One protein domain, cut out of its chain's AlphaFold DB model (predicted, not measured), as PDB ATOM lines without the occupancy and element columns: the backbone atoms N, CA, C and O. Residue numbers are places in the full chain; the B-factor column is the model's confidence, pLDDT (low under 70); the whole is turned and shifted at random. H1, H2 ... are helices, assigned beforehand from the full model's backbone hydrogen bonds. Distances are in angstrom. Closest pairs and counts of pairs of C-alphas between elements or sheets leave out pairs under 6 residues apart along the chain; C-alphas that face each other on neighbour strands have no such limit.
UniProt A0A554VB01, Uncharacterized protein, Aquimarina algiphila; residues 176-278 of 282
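What this domain is: This is residues 176 to 278 of the 282 residues of an uncharacterized protein of Aquimarina algiphila (UniProt A0A554VB01). Three helices, H2, H3 and H4, are set side by side in one layer, running in alternating directions with the long H3 in the middle, and the short H1 crosses one face of this layer at the middle of H3. H4 is shifted lengthwise along H3, and the far end of H3 and the last residues of H4 make the long axis. The printed part has 103 residues with four named helices, H1, H2, H3 and H4 in chain order, and no named strand; the class is all helix. The whole is only just compact, close to loose, with a radius of gyration of the C-alphas of 15.2 A, and elongated, with spans of 52 by 28 by 17 A.

How they stand to each other: The hub is H3, residues 217 to 246, which touches the three other helices. H4, residues 254 to 278, touches H3 at a shallow tilt of 9 degrees, opposite ways, and the two form a helical hairpin; their closest C-alphas are those of Ile 236 and Ile 254, 5.9 A apart. H2, residues 197 to 212, forms a second helical hairpin with H3, at a shallow tilt of 21 degrees, opposite ways. H2 and H3 touch, H3 with residues 220 to 234 alone, and their closest C-alphas, those of Leu 203 and Arg 227, are 5.9 A apart. H2 and H4 are apart. H1, residues 182 to 189, touches H3 at a steep tilt of 62 degrees, the same way. H3 touches H1 with residues 228 to 231 alone, and the closest C-alphas of the two helices, those of Glu 186 and Met 228, are 6.9 A apart. H1 and H4 are close but not clearly touching, with the C-alphas of Ile 182 and Ile 261 closest at 5.8 A. H1 and H2 are apart. Every O i to N i+4 pair is within hydrogen-bond range in H1 and H2; in H3 it is 25 of 26 and in H4 20 of 21.

Where its parts are: H3 is 43.3 A long, from C-alpha 217 at (43.968, 59.120, 67.497) to C-alpha 246 at (65.204, 84.458, 95.461). H4 measures 36.4 A and ends with C-alpha 278 at (33.408, 50.302, 71.072). H2 measures 22.2 A, and H1, with eight residues, 10.4 A.

The domain as a whole: The C-alphas of Thr 246 and Gln 278, 52.7 A apart, are the two farthest apart. The printed part has no cut. The link from H2 to H3 is tight, those from H1 to H2 and from H3 to H4 are short, and no link is long. The mean pLDDT of the printed part is 92.8, and no printed residue is under 70.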
ATOM      1  N   SER A 176      44.311  81.985  86.048       95.31
ATOM      2  CA  SER A 176      43.252  81.157  86.634       95.31
ATOM      3  C   SER A 176      42.848  79.984  85.738       95.31
ATOM      4  O   SER A 176      42.501  78.924  86.267       95.31
ATOM      5  N   PHE A 177      42.924  80.144  84.412       93.69
ATOM      6  CA  PHE A 177      42.409  79.170  83.445       93.69
ATOM      7  C   PHE A 177      43.346  78.922  82.260       93.69
ATOM      8  O   PHE A 177      43.642  77.766  81.971       93.69
ATOM      9  N   PHE A 178      43.797  79.966  81.564       92.19
ATOM     10  CA  PHE A 178      44.461  79.845  80.260       92.19
ATOM     11  C   PHE A 178      45.783  79.066  80.333       92.19
ATOM     12  O   PHE A 178      45.975  78.118  79.576       92.19
ATOM     13  N   ALA A 179      46.617  79.369  81.333       96.62
ATOM     14  CA  ALA A 179      47.876  78.685  81.642       96.62
ATOM     15  C   ALA A 179      47.699  77.192  81.984       96.62
ATOM     16  O   ALA A 179      48.649  76.420  81.988       96.62
ATOM     17  N   LYS A 180      46.466  76.762  82.267       95.44
ATOM     18  CA  LYS A 180      46.111  75.377  82.610       95.44
ATOM     19  C   LYS A 180      45.493  74.630  81.426       95.44
ATOM     20  O   LYS A 180      45.020  73.504  81.578       95.44
ATOM     21  N   ARG A 181      45.407  75.257  80.246       93.69
ATOM     22  CA  ARG A 181      44.843  74.640  79.040       93.69
ATOM     23  C   ARG A 181      45.953  74.039  78.203       93.69
ATOM     24  O   ARG A 181      46.843  74.753  77.758       93.69
ATOM     25  N   ILE A 182      45.827  72.753  77.876       93.00
ATOM     26  CA  ILE A 182      46.836  72.086  77.052       93.00
ATOM     27  C   ILE A 182      47.067  72.790  75.713       93.00
ATOM     28  O   ILE A 182      48.208  72.956  75.311       93.00
ATOM     29  N   VAL A 183      45.999  73.234  75.041       94.44
ATOM     30  CA  VAL A 183      46.139  73.886  73.736       94.44
ATOM     31  C   VAL A 183      46.957  75.172  73.843       94.44
ATOM     32  O   VAL A 183      47.749  75.439  72.959       94.44
ATOM     33  N   TYR A 184      46.844  75.925  74.939       96.31
ATOM     34  CA  TYR A 184      47.693  77.093  75.152       96.31
ATOM     35  C   TYR A 184      49.148  76.678  75.340       96.31
ATOM     36  O   TYR A 184      50.014  77.169  74.624       96.31
ATOM     37  N   VAL A 185      49.399  75.727  76.242       96.50
ATOM     38  CA  VAL A 185      50.758  75.292  76.572       96.50
ATOM     39  C   VAL A 185      51.470  74.646  75.373       96.50
ATOM     40  O   VAL A 185      52.642  74.920  75.145       96.50
ATOM     41  N   GLU A 186      50.776  73.847  74.557       94.50
ATOM     42  CA  GLU A 186      51.350  73.270  73.332       94.50
ATOM     43  C   GLU A 186      51.720  74.327  72.301       94.50
ATOM     44  O   GLU A 186      52.708  74.162  71.591       94.50
ATOM     45  N   GLU A 187      50.909  75.375  72.183       95.50
ATOM     46  CA  GLU A 187      51.152  76.435  71.214       95.50
ATOM     47  C   GLU A 187      52.332  77.300  71.661       95.50
ATOM     48  O   GLU A 187      53.294  77.444  70.910       95.50
ATOM     49  N   VAL A 188      52.346  77.787  72.903       96.94
ATOM     50  CA  VAL A 188      53.449  78.632  73.398       96.94
ATOM     51  C   VAL A 188      54.777  77.887  73.545       96.94
ATOM     52  O   VAL A 188      55.832  78.516  73.498       96.94
ATOM     53  N   MET A 189      54.762  76.554  73.660       96.75
ATOM     54  CA  MET A 189      55.980  75.736  73.645       96.75
ATOM     55  C   MET A 189      56.817  75.982  72.380       96.75
ATOM     56  O   MET A 189      58.039  76.039  72.477       96.75
ATOM     57  N   TYR A 190      56.187  76.183  71.213       94.62
ATOM     58  CA  TYR A 190      56.907  76.472  69.960       94.62
ATOM     59  C   TYR A 190      57.692  77.788  69.993       94.62
ATOM     60  O   TYR A 190      58.610  77.970  69.198       94.62
ATOM     61  N   ASP A 191      57.322  78.696  70.890       95.44
ATOM     62  CA  ASP A 191      57.910  80.026  71.025       95.44
ATOM     63  C   ASP A 191      58.619  80.221  72.373       95.44
ATOM     64  O   ASP A 191      58.911  81.342  72.778       95.44
ATOM     65  N   THR A 192      58.868  79.131  73.099       96.94
ATOM     66  CA  THR A 192      59.605  79.157  74.363       96.94
ATOM     67  C   THR A 192      61.042  78.720  74.117       96.94
ATOM     68  O   THR A 192      61.285  77.656  73.547       96.94
ATOM     69  N   ASN A 193      62.005  79.508  74.583       95.69
ATOM     70  CA  ASN A 193      63.415  79.153  74.534       95.69
ATOM     71  C   ASN A 193      63.682  78.000  75.509       95.69
ATOM     72  O   ASN A 193      63.435  78.114  76.710       95.69
ATOM     73  N   ILE A 194      64.191  76.878  74.999       96.31
ATOM     74  CA  ILE A 194      64.563  75.717  75.813       96.31
ATOM     75  C   ILE A 194      66.083  75.667  75.915       96.31
ATOM     76  O   ILE A 194      66.771  75.247  74.990       96.31
ATOM     77  N   TYR A 195      66.609  76.098  77.056       93.75
ATOM     78  CA  TYR A 195      68.055  76.168  77.295       93.75
ATOM     79  C   TYR A 195      68.682  74.829  77.720       93.75
ATOM     80  O   TYR A 195      69.903  74.711  77.796       93.75
ATOM     81  N   ASP A 196      67.859  73.823  78.014       95.44
ATOM     82  CA  ASP A 196      68.303  72.461  78.305       95.44
ATOM     83  C   ASP A 196      68.340  71.647  77.005       95.44
ATOM     84  O   ASP A 196      67.293  71.343  76.430       95.44
ATOM     85  N   LEU A 197      69.548  71.315  76.539       96.19
ATOM     86  CA  LEU A 197      69.759  70.643  75.256       96.19
ATOM     87  C   LEU A 197      69.101  69.258  75.193       96.19
ATOM     88  O   LEU A 197      68.551  68.892  74.156       96.19
ATOM     89  N   GLU A 198      69.138  68.497  76.287       97.50
ATOM     90  CA  GLU A 198      68.546  67.157  76.338       97.50
ATOM     91  C   GLU A 198      67.024  67.249  76.212       97.50
ATOM     92  O   GLU A 198      66.411  66.579  75.374       97.50
ATOM     93  N   LYS A 199      66.403  68.139  76.997       97.25
ATOM     94  CA  LYS A 199      64.955  68.364  76.927       97.25
ATOM     95  C   LYS A 199      64.544  68.940  75.573       97.25
ATOM     96  O   LYS A 199      63.520  68.522  75.037       97.25
ATOM     97  N   TRP A 200      65.335  69.845  75.000       97.25
ATOM     98  CA  TRP A 200      65.104  70.394  73.664       97.25
ATOM     99  C   TRP A 200      65.087  69.306  72.587       97.25
ATOM    100  O   TRP A 200      64.107  69.198  71.847       97.25
ATOM    101  N   GLU A 201      66.125  68.466  72.516       97.94
ATOM    102  CA  GLU A 201      66.188  67.407  71.504       97.94
ATOM    103  C   GLU A 201      65.049  66.393  71.678       97.94
ATOM    104  O   GLU A 201      64.475  65.950  70.682       97.94
ATOM    105  N   LYS A 202      64.632  66.098  72.919       97.75
ATOM    106  CA  LYS A 202      63.466  65.238  73.174       97.75
ATOM    107  C   LYS A 202      62.143  65.877  72.728       97.75
ATOM    108  O   LYS A 202      61.303  65.218  72.120       97.75
ATOM    109  N   LEU A 203      61.933  67.166  72.995       97.62
ATOM    110  CA  LEU A 203      60.733  67.884  72.536       97.62
ATOM    111  C   LEU A 203      60.667  67.955  71.005       97.62
ATOM    112  O   LEU A 203      59.595  67.790  70.409       97.62
ATOM    113  N   LYS A 204      61.817  68.177  70.367       96.62
ATOM    114  CA  LYS A 204      61.976  68.201  68.913       96.62
ATOM    115  C   LYS A 204      61.702  66.833  68.293       96.62
ATOM    116  O   LYS A 204      60.946  66.773  67.327       96.62
ATOM    117  N   SER A 205      62.251  65.750  68.849       96.56
ATOM    118  CA  SER A 205      62.033  64.397  68.322       96.56
ATOM    119  C   SER A 205      60.554  64.009  68.354       96.56
ATOM    120  O   SER A 205      60.011  63.642  67.314       96.56
ATOM    121  N   ILE A 206      59.867  64.213  69.486       96.50
ATOM    122  CA  ILE A 206      58.427  63.928  69.611       96.50
ATOM    123  C   ILE A 206      57.602  64.813  68.665       96.50
ATOM    124  O   ILE A 206      56.597  64.381  68.102       96.50
ATOM    125  N   THR A 207      58.009  66.069  68.460       94.56
ATOM    126  CA  THR A 207      57.317  66.968  67.525       94.56
ATOM    127  C   THR A 207      57.446  66.484  66.082       94.56
ATOM    128  O   THR A 207      56.435  66.410  65.388       94.56
ATOM    129  N   LEU A 208      58.647  66.092  65.646       93.38
ATOM    130  CA  LEU A 208      58.859  65.512  64.316       93.38
ATOM    131  C   LEU A 208      58.088  64.200  64.145       93.38
ATOM    132  O   LEU A 208      57.504  63.954  63.094       93.38
ATOM    133  N   GLU A 209      58.046  63.378  65.190       94.06
ATOM    134  CA  GLU A 209      57.279  62.140  65.218       94.06
ATOM    135  C   GLU A 209      55.774  62.410  65.009       94.06
ATOM    136  O   GLU A 209      55.147  61.811  64.135       94.06
ATOM    137  N   LEU A 210      55.204  63.382  65.729       92.12
ATOM    138  CA  LEU A 210      53.799  63.798  65.600       92.12
ATOM    139  C   LEU A 210      53.428  64.382  64.225       92.12
ATOM    140  O   LEU A 210      52.243  64.367  63.860       92.12
ATOM    141  N   GLU A 211      54.394  64.953  63.504       88.00
ATOM    142  CA  GLU A 211      54.184  65.556  62.183       88.00
ATOM    143  C   GLU A 211      54.351  64.560  61.034       88.00
ATOM    144  O   GLU A 211      53.592  64.631  60.068       88.00
ATOM    145  N   ASN A 212      55.304  63.632  61.141       86.88
ATOM    146  CA  ASN A 212      55.687  62.753  60.034       86.88
ATOM    147  C   ASN A 212      54.934  61.419  60.007       86.88
ATOM    148  O   ASN A 212      54.870  60.780  58.959       86.88
ATOM    149  N   ASN A 213      54.361  60.989  61.134       82.44
ATOM    150  CA  ASN A 213      53.760  59.664  61.243       82.44
ATOM    151  C   ASN A 213      52.230  59.706  61.292       82.44
ATOM    152  O   ASN A 213      51.601  60.507  61.995       82.44
ATOM    153  N   TYR A 214      51.619  58.757  60.583       75.81
ATOM    154  CA  TYR A 214      50.184  58.504  60.630       75.81
ATOM    155  C   TYR A 214      49.831  57.685  61.873       75.81
ATOM    156  O   TYR A 214      49.645  56.472  61.817       75.81
ATOM    157  N   TYR A 215      49.736  58.360  63.015       78.81
ATOM    158  CA  TYR A 215      49.237  57.746  64.241       78.81
ATOM    159  C   TYR A 215      47.719  57.630  64.248       78.81
ATOM    160  O   TYR A 215      47.000  58.528  63.795       78.81
ATOM    161  N   ASN A 216      47.220  56.568  64.883       84.56
ATOM    162  CA  ASN A 216      45.831  56.565  65.311       84.56
ATOM    163  C   ASN A 216      45.603  57.659  66.375       84.56
ATOM    164  O   ASN A 216      46.534  58.191  66.991       84.56
ATOM    165  N   LYS A 217      44.336  58.012  66.604       85.00
ATOM    166  CA  LYS A 217      43.968  59.120  67.497       85.00
ATOM    167  C   LYS A 217      44.520  58.958  68.919       85.00
ATOM    168  O   LYS A 217      44.871  59.963  69.529       85.00
ATOM    169  N   VAL A 218      44.580  57.733  69.442       88.31
ATOM    170  CA  VAL A 218      45.023  57.455  70.817       88.31
ATOM    171  C   VAL A 218      46.529  57.654  70.943       88.31
ATOM    172  O   VAL A 218      46.951  58.446  71.776       88.31
ATOM    173  N   GLN A 219      47.319  57.043  70.059       89.88
ATOM    174  CA  GLN A 219      48.780  57.189  70.045       89.88
ATOM    175  C   GLN A 219      49.201  58.655  69.888       89.88
ATOM    176  O   GLN A 219      50.072  59.148  70.601       89.88
ATOM    177  N   ARG A 220      48.514  59.400  69.010       91.38
ATOM    178  CA  ARG A 220      48.757  60.839  68.839       91.38
ATOM    179  C   ARG A 220      48.499  61.626  70.125       91.38
ATOM    180  O   ARG A 220      49.178  62.617  70.377       91.38
ATOM    181  N   LEU A 221      47.493  61.246  70.913       91.75
ATOM    182  CA  LEU A 221      47.239  61.882  72.205       91.75
ATOM    183  C   LEU A 221      48.333  61.516  73.210       91.75
ATOM    184  O   LEU A 221      48.850  62.413  73.860       91.75
ATOM    185  N   GLU A 222      48.729  60.249  73.298       92.00
ATOM    186  CA  GLU A 222      49.782  59.792  74.218       92.00
ATOM    187  C   GLU A 222      51.117  60.521  73.979       92.00
ATOM    188  O   GLU A 222      51.685  61.066  74.921       92.00
ATOM    189  N   LEU A 223      51.550  60.677  72.724       94.06
ATOM    190  CA  LEU A 223      52.753  61.457  72.393       94.06
ATOM    191  C   LEU A 223      52.620  62.950  72.738       94.06
ATOM    192  O   LEU A 223      53.571  63.585  73.194       94.06
ATOM    193  N   ARG A 224      51.430  63.540  72.550       94.12
ATOM    194  CA  ARG A 224      51.173  64.932  72.967       94.12
ATOM    195  C   ARG A 224      51.251  65.092  74.484       94.12
ATOM    196  O   ARG A 224      51.737  66.126  74.937       94.12
ATOM    197  N   LEU A 225      50.796  64.092  75.245       93.31
ATOM    198  CA  LEU A 225      50.925  64.067  76.701       93.31
ATOM    199  C   LEU A 225      52.391  64.004  77.116       93.31
ATOM    200  O   LEU A 225      52.823  64.839  77.903       93.31
ATOM    201  N   GLU A 226      53.164  63.083  76.539       94.94
ATOM    202  CA  GLU A 226      54.590  62.956  76.845       94.94
ATOM    203  C   GLU A 226      55.334  64.272  76.577       94.94
ATOM    204  O   GLU A 226      56.061  64.781  77.433       94.94
ATOM    205  N   ARG A 227      55.098  64.881  75.408       95.69
ATOM    206  CA  ARG A 227      55.686  66.177  75.047       95.69
ATOM    207  C   ARG A 227      55.340  67.266  76.062       95.69
ATOM    208  O   ARG A 227      56.207  68.035  76.474       95.69
ATOM    209  N   MET A 228      54.075  67.317  76.477       95.56
ATOM    210  CA  MET A 228      53.582  68.271  77.468       95.56
ATOM    211  C   MET A 228      54.243  68.072  78.833       95.56
ATOM    212  O   MET A 228      54.634  69.041  79.477       95.56
ATOM    213  N   GLU A 229      54.406  66.826  79.274       96.31
ATOM    214  CA  GLU A 229      55.067  66.510  80.538       96.31
ATOM    215  C   GLU A 229      56.522  66.963  80.553       96.31
ATOM    216  O   GLU A 229      56.953  67.578  81.527       96.31
ATOM    217  N   ILE A 230      57.267  66.711  79.473       97.69
ATOM    218  CA  ILE A 230      58.664  67.147  79.350       97.69
ATOM    219  C   ILE A 230      58.751  68.670  79.441       97.69
ATOM    220  O   ILE A 230      59.558  69.193  80.213       97.69
ATOM    221  N   PHE A 231      57.898  69.380  78.699       98.12
ATOM    222  CA  PHE A 231      57.889  70.839  78.699       98.12
ATOM    223  C   PHE A 231      57.500  71.416  80.066       98.12
ATOM    224  O   PHE A 231      58.201  72.272  80.601       98.12
ATOM    225  N   MET A 232      56.444  70.906  80.701       98.12
ATOM    226  CA  MET A 232      56.041  71.380  82.028       98.12
ATOM    227  C   MET A 232      57.086  71.051  83.098       98.12
ATOM    228  O   MET A 232      57.344  71.877  83.969       98.12
ATOM    229  N   ASN A 233      57.744  69.890  83.028       98.12
ATOM    230  CA  ASN A 233      58.844  69.544  83.934       98.12
ATOM    231  C   ASN A 233      60.054  70.465  83.751       98.12
ATOM    232  O   ASN A 233      60.695  70.835  84.735       98.12
ATOM    233  N   TYR A 234      60.355  70.858  82.511       98.00
ATOM    234  CA  TYR A 234      61.362  71.877  82.233       98.00
ATOM    235  C   TYR A 234      61.015  73.199  82.928       98.00
ATOM    236  O   TYR A 234      61.822  73.702  83.711       98.00
ATOM    237  N   LEU A 235      59.796  73.707  82.731       98.06
ATOM    238  CA  LEU A 235      59.348  74.950  83.358       98.06
ATOM    239  C   LEU A 235      59.356  74.873  84.895       98.06
ATOM    240  O   LEU A 235      59.789  75.819  85.546       98.06
ATOM    241  N   ILE A 236      58.959  73.740  85.483       97.94
ATOM    242  CA  ILE A 236      59.040  73.510  86.938       97.94
ATOM    243  C   ILE A 236      60.494  73.544  87.418       97.94
ATOM    244  O   ILE A 236      60.779  74.107  88.472       97.94
ATOM    245  N   SER A 237      61.427  72.950  86.666       96.69
ATOM    246  CA  SER A 237      62.849  72.978  87.034       96.69
ATOM    247  C   SER A 237      63.420  74.400  87.012       96.69
ATOM    248  O   SER A 237      64.155  74.771  87.928       96.69
ATOM    249  N   LEU A 238      63.010  75.219  86.037       95.69
ATOM    250  CA  LEU A 238      63.343  76.643  85.988       95.69
ATOM    251  C   LEU A 238      62.733  77.404  87.169       95.69
ATOM    252  O   LEU A 238      63.449  78.124  87.862       95.69
ATOM    253  N   GLU A 239      61.436  77.219  87.427       96.50
ATOM    254  CA  GLU A 239      60.717  77.882  88.520       96.50
ATOM    255  C   GLU A 239      61.366  77.570  89.871       96.50
ATOM    256  O   GLU A 239      61.725  78.484  90.614       96.50
ATOM    257  N   LYS A 240      61.629  76.289  90.152       95.19
ATOM    258  CA  LYS A 240      62.308  75.857  91.381       95.19
ATOM    259  C   LYS A 240      63.710  76.451  91.492       95.19
ATOM    260  O   LYS A 240      64.083  76.904  92.572       95.19
ATOM    261  N   SER A 241      64.477  76.488  90.400       93.06
ATOM    262  CA  SER A 241      65.815  77.085  90.410       93.06
ATOM    263  C   SER A 241      65.774  78.574  90.755       93.06
ATOM    264  O   SER A 241      66.591  79.025  91.550       93.06
ATOM    265  N   VAL A 242      64.843  79.338  90.179       93.00
ATOM    266  CA  VAL A 242      64.755  80.786  90.411       93.00
ATOM    267  C   VAL A 242      64.198  81.081  91.802       93.00
ATOM    268  O   VAL A 242      64.843  81.775  92.585       93.00
ATOM    269  N   LEU A 243      63.037  80.522  92.150       93.00
ATOM    270  CA  LEU A 243      62.325  80.887  93.379       93.00
ATOM    271  C   LEU A 243      63.054  80.446  94.654       93.00
ATOM    272  O   LEU A 243      62.972  81.147  95.666       93.00
ATOM    273  N   ASN A 244      63.803  79.338  94.615       90.50
ATOM    274  CA  ASN A 244      64.634  78.917  95.748       90.50
ATOM    275  C   ASN A 244      65.778  79.906  96.004       90.50
ATOM    276  O   ASN A 244      66.057  80.241  97.155       90.50
ATOM    277  N   THR A 245      66.419  80.404  94.945       87.56
ATOM    278  CA  THR A 245      67.499  81.392  95.058       87.56
ATOM    279  C   THR A 245      66.975  82.741  95.547       87.56
ATOM    280  O   THR A 245      67.640  83.403  96.342       87.56
ATOM    281  N   THR A 246      65.770  83.140  95.130       87.62
ATOM    282  CA  THR A 246      65.204  84.458  95.461       87.62
ATOM    283  C   THR A 246      64.307  84.484  96.692       87.62
ATOM    284  O   THR A 246      63.934  85.572  97.129       87.62
ATOM    285  N   LYS A 247      63.974  83.317  97.259       86.25
ATOM    286  CA  LYS A 247      63.041  83.141  98.387       86.25
ATOM    287  C   LYS A 247      61.623  83.665  98.105       86.25
ATOM    288  O   LYS A 247      60.984  84.190  99.009       86.25
ATOM    289  N   LEU A 248      61.140  83.509  96.869       88.00
ATOM    290  CA  LEU A 248      59.812  83.969  96.413       88.00
ATOM    291  C   LEU A 248      58.866  82.785  96.140       88.00
ATOM    292  O   LEU A 248      58.226  82.698  95.092       88.00
ATOM    293  N   LEU A 249      58.827  81.817  97.061       90.25
ATOM    294  CA  LEU A 249      58.092  80.554  96.890       90.25
ATOM    295  C   LEU A 249      56.580  80.752  96.708       90.25
ATOM    296  O   LEU A 249      55.918  79.918  96.097       90.25
ATOM    297  N   GLU A 250      56.030  81.867  97.180       90.31
ATOM    298  CA  GLU A 250      54.628  82.249  97.010       90.31
ATOM    299  C   GLU A 250      54.220  82.493  95.547       90.31
ATOM    300  O   GLU A 250      53.029  82.476  95.224       90.31
ATOM    301  N   LEU A 251      55.191  82.708  94.652       93.88
ATOM    302  CA  LEU A 251      54.953  82.856  93.215       93.88
ATOM    303  C   LEU A 251      54.903  81.511  92.478       93.88
ATOM    304  O   LEU A 251      54.520  81.485  91.309       93.88
ATOM    305  N   SER A 252      55.230  80.406  93.157       96.44
ATOM    306  CA  SER A 252      55.213  79.062  92.582       96.44
ATOM    307  C   SER A 252      53.808  78.693  92.108       96.44
ATOM    308  O   SER A 252      52.846  78.716  92.881       96.44
ATOM    309  N   CYS A 253      53.663  78.333  90.834       97.38
ATOM    310  CA  CYS A 253      52.354  78.000  90.267       97.38
ATOM    311  C   CYS A 253      52.371  76.952  89.146       97.38
ATOM    312  O   CYS A 253      51.315  76.383  88.851       97.38
ATOM    313  N   ILE A 254      53.528  76.648  88.550       98.19
ATOM    314  CA  ILE A 254      53.597  75.792  87.356       98.19
ATOM    315  C   ILE A 254      53.254  74.336  87.682       98.19
ATOM    316  O   ILE A 254      52.602  73.667  86.880       98.19
ATOM    317  N   GLU A 255      53.601  73.853  88.875       97.62
ATOM    318  CA  GLU A 255      53.245  72.500  89.329       97.62
ATOM    319  C   GLU A 255      51.716  72.312  89.385       97.62
ATOM    320  O   GLU A 255      51.181  71.377  88.789       97.62
ATOM    321  N   GLY A 256      50.986  73.289  89.935       97.38
ATOM    322  CA  GLY A 256      49.519  73.289  89.920       97.38
ATOM    323  C   GLY A 256      48.916  73.446  88.517       97.38
ATOM    324  O   GLY A 256      47.834  72.924  88.237       97.38
ATOM    325  N   PHE A 257      49.601  74.137  87.597       97.94
ATOM    326  CA  PHE A 257      49.182  74.184  86.191       97.94
ATOM    327  C   PHE A 257      49.335  72.823  85.515       97.94
ATOM    328  O   PHE A 257      48.408  72.375  84.838       97.94
ATOM    329  N   LYS A 258      50.464  72.144  85.745       97.75
ATOM    330  CA  LYS A 258      50.732  70.801  85.228       97.75
ATOM    331  C   LYS A 258      49.669  69.814  85.702       97.75
ATOM    332  O   LYS A 258      49.083  69.132  84.868       97.75
ATOM    333  N   GLU A 259      49.357  69.775  86.995       96.94
ATOM    334  CA  GLU A 259      48.323  68.884  87.543       96.94
ATOM    335  C   GLU A 259      46.955  69.088  86.873       96.94
ATOM    336  O   GLU A 259      46.289  68.126  86.480       96.94
ATOM    337  N   ALA A 260      46.546  70.347  86.679       95.81
ATOM    338  CA  ALA A 260      45.291  70.670  86.007       95.81
ATOM    339  C   ALA A 260      45.279  70.209  84.537       95.81
ATOM    340  O   ALA A 260      44.257  69.703  84.058       95.81
ATOM    341  N   ILE A 261      46.407  70.353  83.835       94.50
ATOM    342  CA  ILE A 261      46.577  69.896  82.451       94.50
ATOM    343  C   ILE A 261      46.487  68.372  82.378       94.50
ATOM    344  O   ILE A 261      45.700  67.862  81.579       94.50
ATOM    345  N   LEU A 262      47.235  67.655  83.222       92.94
ATOM    346  CA  LEU A 262      47.267  66.190  83.237       92.94
ATOM    347  C   LEU A 262      45.884  65.609  83.519       92.94
ATOM    348  O   LEU A 262      45.388  64.810  82.728       92.94
ATOM    349  N   LYS A 263      45.190  66.113  84.546       92.75
ATOM    350  CA  LYS A 263      43.823  65.685  84.874       92.75
ATOM    351  C   LYS A 263      42.855  65.863  83.701       92.75
ATOM    352  O   LYS A 263      41.998  65.016  83.442       92.75
ATOM    353  N   HIS A 264      42.961  66.982  82.984       89.38
ATOM    354  CA  HIS A 264      42.140  67.219  81.799       89.38
ATOM    355  C   HIS A 264      42.511  66.264  80.652       89.38
ATOM    356  O   HIS A 264      41.631  65.775  79.942       89.38
ATOM    357  N   PHE A 265      43.800  65.982  80.475       88.69
ATOM    358  CA  PHE A 265      44.299  65.169  79.376       88.69
ATOM    359  C   PHE A 265      44.031  63.671  79.554       88.69
ATOM    360  O   PHE A 265      43.598  63.013  78.608       88.69
ATOM    361  N   GLU A 266      44.172  63.147  80.770       88.12
ATOM    362  CA  GLU A 266      43.806  61.771  81.123       88.12
ATOM    363  C   GLU A 266      42.338  61.479  80.803       88.12
ATOM    364  O   GLU A 266      42.018  60.439  80.222       88.12
ATOM    365  N   LYS A 267      41.438  62.429  81.091       89.31
ATOM    366  CA  LYS A 267      40.022  62.326  80.712       89.31
ATOM    367  C   LYS A 267      39.842  62.233  79.193       89.31
ATOM    368  O   LYS A 267      39.032  61.438  78.721       89.31
ATOM    369  N   ILE A 268      40.597  63.016  78.415       88.75
ATOM    370  CA  ILE A 268      40.544  62.979  76.944       88.75
ATOM    371  C   ILE A 268      41.034  61.629  76.409       88.75
ATOM    372  O   ILE A 268      40.363  61.039  75.559       88.75
ATOM    373  N   ILE A 269      42.171  61.129  76.904       88.25
ATOM    374  CA  ILE A 269      42.726  59.831  76.494       88.25
ATOM    375  C   ILE A 269      41.766  58.700  76.862       88.25
ATOM    376  O   ILE A 269      41.484  57.850  76.021       88.25
ATOM    377  N   SER A 270      41.227  58.707  78.082       89.31
ATOM    378  CA  SER A 270      40.305  57.669  78.564       89.31
ATOM    379  C   SER A 270      39.055  57.589  77.690       89.31
ATOM    380  O   SER A 270      38.679  56.509  77.235       89.31
ATOM    381  N   ASN A 271      38.472  58.744  77.355       88.38
ATOM    382  CA  ASN A 271      37.350  58.817  76.424       88.38
ATOM    383  C   ASN A 271      37.740  58.294  75.034       88.38
ATOM    384  O   ASN A 271      36.996  57.523  74.436       88.38
ATOM    385  N   ALA A 272      38.905  58.685  74.508       87.81
ATOM    386  CA  ALA A 272      39.365  58.231  73.196       87.81
ATOM    387  C   ALA A 272      39.579  56.708  73.142       87.81
ATOM    388  O   ALA A 272      39.193  56.082  72.157       87.81
ATOM    389  N   LYS A 273      40.143  56.116  74.205       87.69
ATOM    390  CA  LYS A 273      40.322  54.664  74.346       87.69
ATOM    391  C   LYS A 273      38.979  53.937  74.396       87.69
ATOM    392  O   LYS A 273      38.804  52.963  73.672       87.69
ATOM    393  N   TRP A 274      38.018  54.449  75.168       87.88
ATOM    394  CA  TRP A 274      36.670  53.882  75.240       87.88
ATOM    395  C   TRP A 274      35.977  53.854  73.868       87.88
ATOM    396  O   TRP A 274      35.496  52.807  73.442       87.88
ATOM    397  N   TRP A 275      36.001  54.966  73.122       81.50
ATOM    398  CA  TRP A 275      35.423  55.022  71.770       81.50
ATOM    399  C   TRP A 275      36.121  54.078  70.785       81.50
ATOM    400  O   TRP A 275      35.461  53.457  69.955       81.50
ATOM    401  N   ALA A 276      37.448  53.950  70.874       83.94
ATOM    402  CA  ALA A 276      38.201  53.027  70.028       83.94
ATOM    403  C   ALA A 276      37.823  51.560  70.296       83.94
ATOM    404  O   ALA A 276      37.718  50.784  69.353       83.94
ATOM    405  N   GLN A 277      37.576  51.196  71.559       82.50
ATOM    406  CA  GLN A 277      37.136  49.850  71.940       82.50
ATOM    407  C   GLN A 277      35.715  49.539  71.455       82.50
ATOM    408  O   GLN A 277      35.473  48.441  70.965       82.50
ATOM    409  N   GLN A 278      34.784  50.495  71.552       77.81
ATOM    410  CA  GLN A 278      33.408  50.302  71.072       77.81
ATOM    411  C   GLN A 278      33.358  50.057  69.559       77.81
ATOM    412  O   GLN A 278      32.699  49.126  69.117       77.81
TER     413      GLN A 278